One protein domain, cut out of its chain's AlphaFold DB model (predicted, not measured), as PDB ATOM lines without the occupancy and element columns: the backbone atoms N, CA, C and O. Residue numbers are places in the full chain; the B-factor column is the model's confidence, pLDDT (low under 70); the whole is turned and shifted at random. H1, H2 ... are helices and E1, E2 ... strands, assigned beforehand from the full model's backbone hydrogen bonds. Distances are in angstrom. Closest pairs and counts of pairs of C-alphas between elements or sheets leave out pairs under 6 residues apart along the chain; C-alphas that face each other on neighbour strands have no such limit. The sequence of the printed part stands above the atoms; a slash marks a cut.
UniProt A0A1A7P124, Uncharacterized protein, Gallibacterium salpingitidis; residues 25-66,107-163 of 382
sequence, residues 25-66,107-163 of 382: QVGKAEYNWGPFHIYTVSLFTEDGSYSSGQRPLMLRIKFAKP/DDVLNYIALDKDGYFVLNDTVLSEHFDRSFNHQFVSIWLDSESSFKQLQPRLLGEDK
ATOM      1  N   GLN A  25     -12.127 -47.221 -36.611       97.50
ATOM      2  CA  GLN A  25     -13.522 -46.889 -36.867       97.50
ATOM      3  C   GLN A  25     -14.308 -48.125 -37.324       97.50
ATOM      4  O   GLN A  25     -13.972 -48.749 -38.332       97.50
ATOM      5  N   VAL A  26     -15.391 -48.439 -36.613       97.56
ATOM      6  CA  VAL A  26     -16.352 -49.484 -36.987       97.56
ATOM      7  C   VAL A  26     -17.249 -48.980 -38.118       97.56
ATOM      8  O   VAL A  26     -17.383 -49.655 -39.138       97.56
ATOM      9  N   GLY A  27     -17.792 -47.767 -37.973       97.25
ATOM     10  CA  GLY A  27     -18.726 -47.140 -38.910       97.25
ATOM     11  C   GLY A  27     -19.057 -45.685 -38.542       97.25
ATOM     12  O   GLY A  27     -18.461 -45.121 -37.618       97.25
ATOM     13  N   LYS A  28     -19.968 -45.046 -39.284       97.19
ATOM     14  CA  LYS A  28     -20.475 -43.679 -39.030       97.19
ATOM     15  C   LYS A  28     -21.913 -43.514 -39.513       97.19
ATOM     16  O   LYS A  28     -22.368 -44.279 -40.351       97.19
ATOM     17  N   ALA A  29     -22.622 -42.512 -39.006       96.06
ATOM     18  CA  ALA A  29     -23.959 -42.149 -39.451       96.06
ATOM     19  C   ALA A  29     -24.212 -40.640 -39.324       96.06
ATOM     20  O   ALA A  29     -23.879 -40.015 -38.317       96.06
ATOM     21  N   GLU A  30     -24.845 -40.062 -40.340       95.56
ATOM     22  CA  GLU A  30     -25.291 -38.667 -40.352       95.56
ATOM     23  C   GLU A  30     -26.651 -38.535 -39.649       95.56
ATOM     24  O   GLU A  30     -27.621 -39.175 -40.061       95.56
ATOM     25  N   TYR A  31     -26.752 -37.675 -38.630       94.31
ATOM     26  CA  TYR A  31     -28.035 -37.224 -38.095       94.31
ATOM     27  C   TYR A  31     -28.469 -35.931 -38.794       94.31
ATOM     28  O   TYR A  31     -27.761 -34.915 -38.780       94.31
ATOM     29  N   ASN A  32     -29.653 -35.987 -39.404       92.75
ATOM     30  CA  ASN A  32     -30.210 -34.934 -40.244       92.75
ATOM     31  C   ASN A  32     -31.607 -34.547 -39.734       92.75
ATOM     32  O   ASN A  32     -32.434 -35.419 -39.468       92.75
ATOM     33  N   TRP A  33     -31.884 -33.247 -39.645       86.38
ATOM     34  CA  TRP A  33     -33.206 -32.700 -39.339       86.38
ATOM     35  C   TRP A  33     -33.784 -32.060 -40.605       86.38
ATOM     36  O   TRP A  33     -33.325 -31.011 -41.063       86.38
ATOM     37  N   GLY A  34     -34.749 -32.742 -41.228       90.38
ATOM     38  CA  GLY A  34     -35.231 -32.381 -42.562       90.38
ATOM     39  C   GLY A  34     -34.072 -32.353 -43.577       90.38
ATOM     40  O   GLY A  34     -33.353 -33.346 -43.688       90.38
ATOM     41  N   PRO A  35     -33.849 -31.243 -44.308       90.50
ATOM     42  CA  PRO A  35     -32.735 -31.111 -45.249       90.50
ATOM     43  C   PRO A  35     -31.388 -30.774 -44.579       90.50
ATOM     44  O   PRO A  35     -30.376 -30.672 -45.273       90.50
ATOM     45  N   PHE A  36     -31.347 -30.541 -43.263       92.75
ATOM     46  CA  PHE A  36     -30.162 -30.026 -42.577       92.75
ATOM     47  C   PHE A  36     -29.366 -31.138 -41.894       92.75
ATOM     48  O   PHE A  36     -29.851 -31.773 -40.962       92.75
ATOM     49  N   HIS A  37     -28.108 -31.324 -42.298       95.81
ATOM     50  CA  HIS A  37     -27.155 -32.115 -41.521       95.81
ATOM     51  C   HIS A  37     -26.790 -31.381 -40.223       95.81
ATOM     52  O   HIS A  37     -26.407 -30.209 -40.280       95.81
ATOM     53  N   ILE A  38     -26.933 -32.054 -39.074       96.06
ATOM     54  CA  ILE A  38     -26.736 -31.464 -37.739       96.06
ATOM     55  C   ILE A  38     -25.443 -31.975 -37.095       96.06
ATOM     56  O   ILE A  38     -24.622 -31.170 -36.655       96.06
ATOM     57  N   TYR A  39     -25.236 -33.295 -37.068       97.38
ATOM     58  CA  TYR A  39     -23.992 -33.917 -36.605       97.38
ATOM     59  C   TYR A  39     -23.763 -35.291 -37.249       97.38
ATOM     60  O   TYR A  39     -24.706 -35.981 -37.633       97.38
ATOM     61  N   THR A  40     -22.503 -35.716 -37.332       98.25
ATOM     62  CA  THR A  40     -22.120 -37.096 -37.670       98.25
ATOM     63  C   THR A  40     -21.715 -37.837 -36.401       98.25
ATOM     64  O   THR A  40     -20.842 -37.367 -35.671       98.25
ATOM     65  N   VAL A  41     -22.315 -39.004 -36.161       97.88
ATOM     66  CA  VAL A  41     -21.887 -39.959 -35.128       97.88
ATOM     67  C   VAL A  41     -20.945 -40.981 -35.762       97.88
ATOM     68  O   VAL A  41     -21.207 -41.446 -36.867       97.88
ATOM     69  N   SER A  42     -19.881 -41.377 -35.069       98.38
ATOM     70  CA  SER A  42     -18.964 -42.442 -35.489       98.38
ATOM     71  C   SER A  42     -18.630 -43.362 -34.319       98.38
ATOM     72  O   SER A  42     -18.351 -42.885 -33.218       98.38
ATOM     73  N   LEU A  43     -18.619 -44.673 -34.567       98.31
ATOM     74  CA  LEU A  43     -18.262 -45.698 -33.583       98.31
ATOM     75  C   LEU A  43     -16.816 -46.159 -33.796       98.31
ATOM     76  O   LEU A  43     -16.418 -46.444 -34.926       98.31
ATOM     77  N   PHE A  44     -16.053 -46.271 -32.709       98.19
ATOM     78  CA  PHE A  44     -14.677 -46.760 -32.697       98.19
ATOM     79  C   PHE A  44     -14.468 -47.829 -31.615       98.19
ATOM     80  O   PHE A  44     -14.997 -47.719 -30.507       98.19
ATOM     81  N   THR A  45     -13.640 -48.822 -31.928       97.12
ATOM     82  CA  THR A  45     -13.178 -49.896 -31.031       97.12
ATOM     83  C   THR A  45     -11.699 -50.187 -31.302       97.12
ATOM     84  O   THR A  45     -11.117 -49.657 -32.247       97.12
ATOM     85  N   GLU A  46     -11.055 -51.015 -30.481       94.50
ATOM     86  CA  GLU A  46      -9.627 -51.334 -30.643       94.50
ATOM     87  C   GLU A  46      -9.334 -52.252 -31.850       94.50
ATOM     88  O   GLU A  46      -8.211 -52.275 -32.352       94.50
ATOM     89  N   ASP A  47     -10.332 -52.987 -32.357       93.44
ATOM     90  CA  ASP A  47     -10.198 -53.910 -33.495       93.44
ATOM     91  C   ASP A  47     -10.929 -53.450 -34.776       93.44
ATOM     92  O   ASP A  47     -10.609 -53.926 -35.865       93.44
ATOM     93  N   GLY A  48     -11.836 -52.468 -34.687       94.88
ATOM     94  CA  GLY A  48     -12.630 -51.971 -35.820       94.88
ATOM     95  C   GLY A  48     -13.899 -52.787 -36.105       94.88
ATOM     96  O   GLY A  48     -14.550 -52.581 -37.133       94.88
ATOM     97  N   SER A  49     -14.264 -53.689 -35.194       93.44
ATOM     98  CA  SER A  49     -15.525 -54.430 -35.136       93.44
ATOM     99  C   SER A  49     -16.311 -54.071 -33.867       93.44
ATOM    100  O   SER A  49     -15.764 -53.468 -32.946       93.44
ATOM    101  N   TYR A  50     -17.602 -54.405 -33.805       94.88
ATOM    102  CA  TYR A  50     -18.401 -54.239 -32.588       94.88
ATOM    103  C   TYR A  50     -19.254 -55.476 -32.310       94.88
ATOM    104  O   TYR A  50     -19.996 -55.939 -33.173       94.88
ATOM    105  N   SER A  51     -19.184 -55.960 -31.073       92.81
ATOM    106  CA  SER A  51     -20.119 -56.916 -30.478       92.81
ATOM    107  C   SER A  51     -20.972 -56.230 -29.410       92.81
ATOM    108  O   SER A  51     -20.499 -55.332 -28.713       92.81
ATOM    109  N   SER A  52     -22.227 -56.655 -29.239       90.81
ATOM    110  CA  SER A  52     -23.131 -56.025 -28.264       90.81
ATOM    111  C   SER A  52     -22.545 -56.037 -26.845       90.81
ATOM    112  O   SER A  52     -22.129 -57.078 -26.340       90.81
ATOM    113  N   GLY A  53     -22.485 -54.862 -26.215       89.81
ATOM    114  CA  GLY A  53     -21.911 -54.680 -24.880       89.81
ATOM    115  C   GLY A  53     -20.379 -54.582 -24.824       89.81
ATOM    116  O   GLY A  53     -19.851 -54.382 -23.732       89.81
ATOM    117  N   GLN A  54     -19.667 -54.670 -25.955       93.38
ATOM    118  CA  GLN A  54     -18.202 -54.562 -26.015       93.38
ATOM    119  C   GLN A  54     -17.695 -53.251 -25.400       93.38
ATOM    120  O   GLN A  54     -18.257 -52.174 -25.619       93.38
ATOM    121  N   ARG A  55     -16.607 -53.354 -24.640       94.62
ATOM    122  CA  ARG A  55     -15.812 -52.252 -24.090       94.62
ATOM    123  C   ARG A  55     -14.321 -52.640 -24.192       94.62
ATOM    124  O   ARG A  55     -14.041 -53.839 -24.231       94.62
ATOM    125  N   PRO A  56     -13.390 -51.673 -24.250       95.75
ATOM    126  CA  PRO A  56     -13.640 -50.237 -24.365       95.75
ATOM    127  C   PRO A  56     -14.210 -49.859 -25.747       95.75
ATOM    128  O   PRO A  56     -13.980 -50.546 -26.741       95.75
ATOM    129  N   LEU A  57     -14.982 -48.771 -25.813       97.56
ATOM    130  CA  LEU A  57     -15.423 -48.168 -27.076       97.56
ATOM    131  C   LEU A  57     -15.357 -46.640 -27.003       97.56
ATOM    132  O   LEU A  57     -15.408 -46.060 -25.916       97.56
ATOM    133  N   MET A  58     -15.300 -45.990 -28.162       98.19
ATOM    134  CA  MET A  58     -15.474 -44.546 -28.292       98.19
ATOM    135  C   MET A  58     -16.629 -44.245 -29.249       98.19
ATOM    136  O   MET A  58     -16.642 -44.707 -30.391       98.19
ATOM    137  N   LEU A  59     -17.570 -43.415 -28.798       98.31
ATOM    138  CA  LEU A  59     -18.495 -42.710 -29.684       98.31
ATOM    139  C   LEU A  59     -17.952 -41.308 -29.943       98.31
ATOM    140  O   LEU A  59     -17.575 -40.602 -29.013       98.31
ATOM    141  N   ARG A  60     -17.923 -40.891 -31.205       98.62
ATOM    142  CA  ARG A  60     -17.561 -39.533 -31.619       98.62
ATOM    143  C   ARG A  60     -18.771 -38.858 -32.235       98.62
ATOM    144  O   ARG A  60     -19.391 -39.435 -33.117       98.62
ATOM    145  N   ILE A  61     -19.046 -37.627 -31.829       98.62
ATOM    146  CA  ILE A  61     -20.084 -36.766 -32.387       98.62
ATOM    147  C   ILE A  61     -19.378 -35.524 -32.925       98.62
ATOM    148  O   ILE A  61     -18.840 -34.735 -32.152       98.62
ATOM    149  N   LYS A  62     -19.334 -35.370 -34.251       98.69
ATOM    150  CA  LYS A  62     -18.840 -34.148 -34.896       98.69
ATOM    151  C   LYS A  62     -20.023 -33.279 -35.303       98.69
ATOM    152  O   LYS A  62     -20.849 -33.713 -36.107       98.69
ATOM    153  N   PHE A  63     -20.076 -32.057 -34.793       98.44
ATOM    154  CA  PHE A  63     -21.146 -31.110 -35.080       98.44
ATOM    155  C   PHE A  63     -20.930 -30.410 -36.431       98.44
ATOM    156  O   PHE A  63     -19.828 -29.986 -36.767       98.44
ATOM    157  N   ALA A  64     -21.995 -30.282 -37.222       98.00
ATOM    158  CA  ALA A  64     -22.024 -29.549 -38.496       98.00
ATOM    159  C   ALA A  64     -22.843 -28.244 -38.411       98.00
ATOM    160  O   ALA A  64     -22.880 -27.445 -39.352       98.00
ATOM    161  N   LYS A  65     -23.509 -28.029 -37.272       96.38
ATOM    162  CA  LYS A  65     -24.296 -26.850 -36.900       96.38
ATOM    163  C   LYS A  65     -23.995 -26.490 -35.443       96.38
ATOM    164  O   LYS A  65     -23.568 -27.374 -34.703       96.38
ATOM    165  N   PRO A  66     -24.205 -25.231 -35.021       97.44
ATOM    166  CA  PRO A  66     -24.185 -24.909 -33.602       97.44
ATOM    167  C   PRO A  66     -25.297 -25.675 -32.869       97.44
ATOM    168  O   PRO A  66     -26.395 -25.827 -33.408       97.44
ATOM    169  N   ASP A 107     -17.941 -27.886 -36.630       97.88
ATOM    170  CA  ASP A 107     -16.661 -28.591 -36.566       97.88
ATOM    171  C   ASP A 107     -16.149 -29.012 -35.172       97.88
ATOM    172  O   ASP A 107     -15.193 -29.791 -35.134       97.88
ATOM    173  N   ASP A 108     -16.807 -28.647 -34.059       98.62
ATOM    174  CA  ASP A 108     -16.494 -29.220 -32.735       98.62
ATOM    175  C   ASP A 108     -16.732 -30.744 -32.712       98.62
ATOM    176  O   ASP A 108     -17.649 -31.280 -33.349       98.62
ATOM    177  N   VAL A 109     -15.905 -31.453 -31.940       98.75
ATOM    178  CA  VAL A 109     -15.898 -32.916 -31.832       98.75
ATOM    179  C   VAL A 109     -16.043 -33.336 -30.371       98.75
ATOM    180  O   VAL A 109     -15.083 -33.298 -29.606       98.75
ATOM    181  N   LEU A 110     -17.231 -33.799 -29.981       98.75
ATOM    182  CA  LEU A 110     -17.454 -34.431 -28.681       98.75
ATOM    183  C   LEU A 110     -17.197 -35.936 -28.798       98.75
ATOM    184  O   LEU A 110     -17.951 -36.664 -29.442       98.75
ATOM    185  N   ASN A 111     -16.134 -36.420 -28.165       98.62
ATOM    186  CA  ASN A 111     -15.877 -37.845 -27.991       98.62
ATOM    187  C   ASN A 111     -16.408 -38.282 -26.621       98.62
ATOM    188  O   ASN A 111     -16.258 -37.561 -25.637       98.62
ATOM    189  N   TYR A 112     -16.976 -39.479 -26.545       98.56
ATOM    190  CA  TYR A 112     -17.305 -40.159 -25.303       98.56
ATOM    191  C   TYR A 112     -16.549 -41.482 -25.247       98.56
ATOM    192  O   TYR A 112     -16.745 -42.350 -26.104       98.56
ATOM    193  N   ILE A 113     -15.668 -41.615 -24.257       98.19
ATOM    194  CA  ILE A 113     -14.869 -42.813 -24.013       98.19
ATOM    195  C   ILE A 113     -15.604 -43.657 -22.975       98.19
ATOM    196  O   ILE A 113     -15.738 -43.247 -21.822       98.19
ATOM    197  N   ALA A 114     -16.072 -44.836 -23.376       97.56
ATOM    198  CA  ALA A 114     -16.755 -45.774 -22.497       97.56
ATOM    199  C   ALA A 114     -15.829 -46.955 -22.177       97.56
ATOM    200  O   ALA A 114     -15.510 -47.761 -23.056       97.56
ATOM    201  N   LEU A 115     -15.427 -47.078 -20.911       96.31
ATOM    202  CA  LEU A 115     -14.664 -48.215 -20.386       96.31
ATOM    203  C   LEU A 115     -15.605 -49.196 -19.651       96.31
ATOM    204  O   LEU A 115     -16.828 -49.017 -19.623       96.31
ATOM    205  N   ASP A 116     -15.041 -50.244 -19.045       92.75
ATOM    206  CA  ASP A 116     -15.790 -51.285 -18.320       92.75
ATOM    207  C   ASP A 116     -16.528 -50.793 -17.067       92.75
ATOM    208  O   ASP A 116     -17.506 -51.416 -16.640       92.75
ATOM    209  N   LYS A 117     -16.010 -49.737 -16.428       93.62
ATOM    210  CA  LYS A 117     -16.383 -49.302 -15.068       93.62
ATOM    211  C   LYS A 117     -16.817 -47.845 -15.013       93.62
ATOM    212  O   LYS A 117     -17.783 -47.540 -14.319       93.62
ATOM    213  N   ASP A 118     -16.103 -46.987 -15.733       95.69
ATOM    214  CA  ASP A 118     -16.345 -45.555 -15.830       95.69
ATOM    215  C   ASP A 118     -16.192 -45.060 -17.274       95.69
ATOM    216  O   ASP A 118     -15.724 -45.782 -18.159       95.69
ATOM    217  N   GLY A 119     -16.656 -43.850 -17.552       97.69
ATOM    218  CA  GLY A 119     -16.560 -43.234 -18.870       97.69
ATOM    219  C   GLY A 119     -16.591 -41.717 -18.780       97.69
ATOM    220  O   GLY A 119     -17.151 -41.158 -17.839       97.69
ATOM    221  N   TYR A 120     -15.975 -41.047 -19.745       98.25
ATOM    222  CA  TYR A 120     -15.746 -39.604 -19.706       98.25
ATOM    223  C   TYR A 120     -15.841 -38.985 -21.099       98.25
ATOM    224  O   TYR A 120     -15.711 -39.660 -22.125       98.25
ATOM    225  N   PHE A 121     -16.075 -37.676 -21.133       98.62
ATOM    226  CA  PHE A 121     -16.180 -36.910 -22.369       98.62
ATOM    227  C   PHE A 121     -14.878 -36.169 -22.681       98.62
ATOM    228  O   PHE A 121     -14.200 -35.674 -21.783       98.62
ATOM    229  N   VAL A 122     -14.553 -36.053 -23.967       98.56
ATOM    230  CA  VAL A 122     -13.441 -35.245 -24.481       98.56
ATOM    231  C   VAL A 122     -13.975 -34.358 -25.600       98.56
ATOM    232  O   VAL A 122     -14.307 -34.853 -26.679       98.56
ATOM    233  N   LEU A 123     -14.089 -33.059 -25.330       98.62
ATOM    234  CA  LEU A 123     -14.487 -32.055 -26.312       98.62
ATOM    235  C   LEU A 123     -13.234 -31.501 -26.992       98.62
ATOM    236  O   LEU A 123     -12.398 -30.866 -26.348       98.62
ATOM    237  N   ASN A 124     -13.113 -31.751 -28.294       97.81
ATOM    238  CA  ASN A 124     -11.893 -31.546 -29.069       97.81
ATOM    239  C   ASN A 124     -10.718 -32.262 -28.372       97.81
ATOM    240  O   ASN A 124     -10.759 -33.485 -28.244       97.81
ATOM    241  N   ASP A 125      -9.734 -31.519 -27.860       95.75
ATOM    242  CA  ASP A 125      -8.583 -32.051 -27.112       95.75
ATOM    243  C   ASP A 125      -8.716 -31.896 -25.578       95.75
ATOM    244  O   ASP A 125      -7.774 -32.160 -24.832       95.75
ATOM    245  N   THR A 126      -9.872 -31.439 -25.078       97.81
ATOM    246  CA  THR A 126     -10.113 -31.159 -23.650       97.81
ATOM    247  C   THR A 126     -10.981 -32.235 -23.006       97.81
ATOM    248  O   THR A 126     -12.156 -32.382 -23.343       97.81
ATOM    249  N   VAL A 127     -10.427 -32.961 -22.031       98.12
ATOM    250  CA  VAL A 127     -11.203 -33.854 -21.152       98.12
ATOM    251  C   VAL A 127     -12.150 -33.004 -20.299       98.12
ATOM    252  O   VAL A 127     -11.705 -32.093 -19.600       98.12
ATOM    253  N   LEU A 128     -13.450 -33.290 -20.365       97.81
ATOM    254  CA  LEU A 128     -14.452 -32.657 -19.508       97.81
ATOM    255  C   LEU A 128     -14.376 -33.278 -18.106       97.81
ATOM    256  O   LEU A 128     -14.069 -34.459 -17.960       97.81
ATOM    257  N   SER A 129     -14.613 -32.479 -17.065       92.25
ATOM    258  CA  SER A 129     -14.259 -32.843 -15.683       92.25
ATOM    259  C   SER A 129     -15.092 -33.978 -15.081       92.25
ATOM    260  O   SER A 129     -14.706 -34.521 -14.045       92.25
ATOM    261  N   GLU A 130     -16.222 -34.334 -15.691       95.62
ATOM    262  CA  GLU A 130     -17.122 -35.348 -15.159       95.62
ATOM    263  C   GLU A 130     -16.882 -36.752 -15.734       95.62
ATOM    264  O   GLU A 130     -17.009 -36.997 -16.937       95.62
ATOM    265  N   HIS A 131     -16.616 -37.696 -14.826       97.12
ATOM    266  CA  HIS A 131     -16.688 -39.132 -15.084       97.12
ATOM    267  C   HIS A 131     -18.068 -39.678 -14.688       97.12
ATOM    268  O   HIS A 131     -18.702 -39.244 -13.721       97.12
ATOM    269  N   PHE A 132     -18.501 -40.687 -15.429       96.94
ATOM    270  CA  PHE A 132     -19.776 -41.374 -15.289       96.94
ATOM    271  C   PHE A 132     -19.541 -42.859 -15.004       96.94
ATOM    272  O   PHE A 132     -18.467 -43.378 -15.292       96.94
ATOM    273  N   ASP A 133     -20.521 -43.538 -14.408       96.12
ATOM    274  CA  ASP A 133     -20.410 -44.951 -14.027       96.12
ATOM    275  C   ASP A 133     -20.866 -45.925 -15.131       96.12
ATOM    276  O   ASP A 133     -21.483 -45.547 -16.125       96.12
ATOM    277  N   ARG A 134     -20.613 -47.221 -14.913       95.12
ATOM    278  CA  ARG A 134     -20.993 -48.326 -15.806       95.12
ATOM    279  C   ARG A 134     -22.471 -48.335 -16.239       95.12
ATOM    280  O   ARG A 134     -22.758 -48.807 -17.337       95.12
ATOM    281  N   SER A 135     -23.399 -47.861 -15.404       94.31
ATOM    282  CA  SER A 135     -24.827 -47.788 -15.744       94.31
ATOM    283  C   SER A 135     -25.062 -46.710 -16.799       94.31
ATOM    284  O   SER A 135     -25.611 -46.989 -17.865       94.31
ATOM    285  N   PHE A 136     -24.529 -45.506 -16.570       96.31
ATOM    286  CA  PHE A 136     -24.538 -44.441 -17.571       96.31
ATOM    287  C   PHE A 136     -23.778 -44.844 -18.846       96.31
ATOM    288  O   PHE A 136     -24.300 -44.664 -19.944       96.31
ATOM    289  N   ASN A 137     -22.599 -45.469 -18.724       95.38
ATOM    290  CA  ASN A 137     -21.824 -45.984 -19.861       95.38
ATOM    291  C   ASN A 137     -22.613 -46.953 -20.743       95.38
ATOM    292  O   ASN A 137     -22.294 -47.092 -21.925       95.38
ATOM    293  N   HIS A 138     -23.562 -47.700 -20.178       94.81
ATOM    294  CA  HIS A 138     -24.454 -48.549 -20.954       94.81
ATOM    295  C   HIS A 138     -25.507 -47.685 -21.653       94.81
ATOM    296  O   HIS A 138     -25.544 -47.653 -22.882       94.81
ATOM    297  N   GLN A 139     -26.275 -46.915 -20.881       96.12
ATOM    298  CA  GLN A 139     -27.410 -46.149 -21.393       96.12
ATOM    299  C   GLN A 139     -27.021 -45.113 -22.455       96.12
ATOM    300  O   GLN A 139     -27.673 -45.033 -23.495       96.12
ATOM    301  N   PHE A 140     -25.932 -44.369 -22.250       97.06
ATOM    302  CA  PHE A 140     -25.513 -43.317 -23.177       97.06
ATOM    303  C   PHE A 140     -25.098 -43.863 -24.551       97.06
ATOM    304  O   PHE A 140     -25.360 -43.223 -25.564       97.06
ATOM    305  N   VAL A 141     -24.488 -45.055 -24.629       96.44
ATOM    306  CA  VAL A 141     -24.162 -45.647 -25.942       96.44
ATOM    307  C   VAL A 141     -25.375 -46.330 -26.573       96.44
ATOM    308  O   VAL A 141     -25.495 -46.335 -27.799       96.44
ATOM    309  N   SER A 142     -26.297 -46.861 -25.761       95.44
ATOM    310  CA  SER A 142     -27.562 -47.439 -26.234       95.44
ATOM    311  C   SER A 142     -28.421 -46.430 -27.007       95.44
ATOM    312  O   SER A 142     -29.132 -46.847 -27.918       95.44
ATOM    313  N   ILE A 143     -28.256 -45.116 -26.772       96.06
ATOM    314  CA  ILE A 143     -28.852 -44.044 -27.597       96.06
ATOM    315  C   ILE A 143     -28.628 -44.292 -29.101       96.06
ATOM    316  O   ILE A 143     -29.523 -44.006 -29.885       96.06
ATOM    317  N   TRP A 144     -27.503 -44.875 -29.535       95.44
ATOM    318  CA  TRP A 144     -27.265 -45.186 -30.958       95.44
ATOM    319  C   TRP A 144     -27.016 -46.666 -31.272       95.44
ATOM    320  O   TRP A 144     -27.061 -47.045 -32.442       95.44
ATOM    321  N   LEU A 145     -26.720 -47.491 -30.262       94.88
ATOM    322  CA  LEU A 145     -26.303 -48.887 -30.449       94.88
ATOM    323  C   LEU A 145     -27.368 -49.925 -30.056       94.88
ATOM    324  O   LEU A 145     -27.134 -51.112 -30.278       94.88
ATOM    325  N   ASP A 146     -28.515 -49.511 -29.513       92.06
ATOM    326  CA  ASP A 146     -29.645 -50.388 -29.172       92.06
ATOM    327  C   ASP A 146     -30.631 -50.542 -30.351       92.06
ATOM    328  O   ASP A 146     -30.851 -49.590 -31.104       92.06
ATOM    329  N   SER A 147     -31.239 -51.725 -30.517       89.25
ATOM    330  CA  SER A 147     -32.245 -51.965 -31.565       89.25
ATOM    331  C   SER A 147     -33.560 -51.247 -31.290       89.25
ATOM    332  O   SER A 147     -34.272 -50.915 -32.234       89.25
ATOM    333  N   GLU A 148     -33.882 -50.964 -30.024       88.75
ATOM    334  CA  GLU A 148     -35.117 -50.263 -29.658       88.75
ATOM    335  C   GLU A 148     -34.951 -48.745 -29.563       88.75
ATOM    336  O   GLU A 148     -35.929 -48.028 -29.347       88.75
ATOM    337  N   SER A 149     -33.742 -48.240 -29.827       89.94
ATOM    338  CA  SER A 149     -33.457 -46.809 -29.879       89.94
ATOM    339  C   SER A 149     -34.317 -46.064 -30.911       89.94
ATOM    340  O   SER A 149     -34.567 -46.527 -32.028       89.94
ATOM    341  N   SER A 150     -34.671 -44.826 -30.571       88.62
ATOM    342  CA  SER A 150     -35.173 -43.804 -31.492       88.62
ATOM    343  C   SER A 150     -34.261 -43.596 -32.715       88.62
ATOM    344  O   SER A 150     -34.741 -43.367 -33.830       88.62
ATOM    345  N   PHE A 151     -32.945 -43.750 -32.551       90.12
ATOM    346  CA  PHE A 151     -31.930 -43.623 -33.600       90.12
ATOM    347  C   PHE A 151     -31.609 -44.936 -34.336       90.12
ATOM    348  O   PHE A 151     -30.661 -44.956 -35.120       90.12
ATOM    349  N   LYS A 152     -32.378 -46.023 -34.168       91.75
ATOM    350  CA  LYS A 152     -32.089 -47.339 -34.785       91.75
ATOM    351  C   LYS A 152     -31.876 -47.342 -36.305       91.75
ATOM    352  O   LYS A 152     -31.153 -48.181 -36.823       91.75
ATOM    353  N   GLN A 153     -32.411 -46.358 -37.032       91.19
ATOM    354  CA  GLN A 153     -32.129 -46.173 -38.466       91.19
ATOM    355  C   GLN A 153     -30.657 -45.820 -38.777       91.19
ATOM    356  O   GLN A 153     -30.207 -45.997 -39.907       91.19
ATOM    357  N   LEU A 154     -29.900 -45.325 -37.791       92.00
ATOM    358  CA  LEU A 154     -28.470 -45.015 -37.887       92.00
ATOM    359  C   LEU A 154     -27.580 -46.224 -37.537       92.00
ATOM    360  O   LEU A 154     -26.438 -46.295 -37.996       92.00
ATOM    361  N   GLN A 155     -28.102 -47.172 -36.748       94.00
ATOM    362  CA  GLN A 155     -27.361 -48.307 -36.186       94.00
ATOM    363  C   GLN A 155     -26.633 -49.144 -37.264       94.00
ATOM    364  O   GLN A 155     -25.423 -49.315 -37.109       94.00
ATOM    365  N   PRO A 156     -27.244 -49.558 -38.401       93.69
ATOM    366  CA  PRO A 156     -26.544 -50.329 -39.441       93.69
ATOM    367  C   PRO A 156     -25.272 -49.660 -39.973       93.69
ATOM    368  O   PRO A 156     -24.269 -50.318 -40.251       93.69
ATOM    369  N   ARG A 157     -25.263 -48.325 -40.087       94.50
ATOM    370  CA  ARG A 157     -24.091 -47.588 -40.584       94.50
ATOM    371  C   ARG A 157     -23.011 -47.414 -39.520       94.50
ATOM    372  O   ARG A 157     -21.830 -47.458 -39.849       94.50
ATOM    373  N   LEU A 158     -23.401 -47.291 -38.249       94.56
ATOM    374  CA  LEU A 158     -22.482 -47.270 -37.104       94.56
ATOM    375  C   LEU A 158     -21.822 -48.631 -36.861       94.56
ATOM    376  O   LEU A 158     -20.624 -48.681 -36.593       94.56
ATOM    377  N   LEU A 159     -22.578 -49.721 -37.019       94.75
ATOM    378  CA  LEU A 159     -22.064 -51.095 -36.989       94.75
ATOM    379  C   LEU A 159     -21.289 -51.466 -38.265       94.75
ATOM    380  O   LEU A 159     -20.544 -52.444 -38.283       94.75
ATOM    381  N   GLY A 160     -21.393 -50.643 -39.311       88.88
ATOM    382  CA  GLY A 160     -20.584 -50.765 -40.515       88.88
ATOM    383  C   GLY A 160     -21.110 -51.783 -41.534       88.88
ATOM    384  O   GLY A 160     -20.342 -52.287 -42.350       88.88
ATOM    385  N   GLU A 161     -22.411 -52.058 -41.507       85.31
ATOM    386  CA  GLU A 161     -23.126 -52.947 -42.432       85.31
ATOM    387  C   GLU A 161     -23.324 -52.293 -43.817       85.31
ATOM    388  O   GLU A 161     -23.415 -52.970 -44.835       85.31
ATOM    389  N   ASP A 162     -23.323 -50.956 -43.868       73.38
ATOM    390  CA  ASP A 162     -23.576 -50.130 -45.063       73.38
ATOM    391  C   ASP A 162     -22.269 -49.697 -45.792       73.38
ATOM    392  O   ASP A 162     -22.285 -48.798 -46.639       73.38
ATOM    393  N   LYS A 163     -21.122 -50.326 -45.457       63.66
ATOM    394  CA  LYS A 163     -19.729 -49.890 -45.754       63.66
ATOM    395  C   LYS A 163     -19.362 -49.638 -47.220       63.66
ATOM    396  O   LYS A 163     -18.308 -49.051 -47.474       63.66
TER     397      LYS A 163
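What this domain is: This is residues 25 to 66 and 107 to 163 of the 382 residues of an uncharacterized protein of Gallibacterium salpingitidis (UniProt A0A1A7P124). One twisted sheet of six strands makes a wall with helices over one face, in two layers: H1 slants over it and short H2 covers edge strand E1, while the other face is bare. The 99 printed residues hold, in order, E1 to E6, H1 and H2; the sheet runs E1 - E2 - E3 - E4 - E5 - E6, all antiparallel, and the class is mixed. The whole is compact, with a radius of gyration of the C-alphas of 13.1 A and spans of 38 by 29 by 24 A.

How they stand to each other: Start at E1, residues 25 to 33, whose hairpin with E2, residues 36 to 45, has N 29 and O 41 within hydrogen-bond range at 2.8 A. E3, residues 57 to 63, completes a meander, each strand the antiparallel neighbour of the one before; see N 42 and O 60, 2.8 A. Beside E3 find E4, residues 109 to 114, with N 61 and O 110 at 2.8 A. E5, residues 118 to 123, and E6, residues 126 to 133, complete a second meander; see N 111 and O 122, 2.8 A, and N 128 and O 121, 2.9 A. H1, residues 134 to 145, is on the sheet at a height of 8.6 A; the closest C-alphas of E5 and H1 are those of Asp 118 and Arg 134, 5.4 A. H2, residues 155 to 159, is over E1 on the same face; their closest C-alphas are those of Gly 27 and Leu 158, 4.2 A. Every O i to N i+4 pair is within range in H2, 6 of 8 in H1.

Where its parts are: Find C-alpha 25 at (-13.522, -46.889, -36.867); E1 runs 24.4 A from there. E2 spans 28.6 A and H1 15.6 A; H2 ends at C-alpha 159, (-22.064, -51.095, -36.989).

The domain as a whole: Residues 67 to 106 are not printed; C-alphas 66 and 107 are 8.9 A apart. The link E2 to E3 is long. Residue 163 is under 70 in pLDDT.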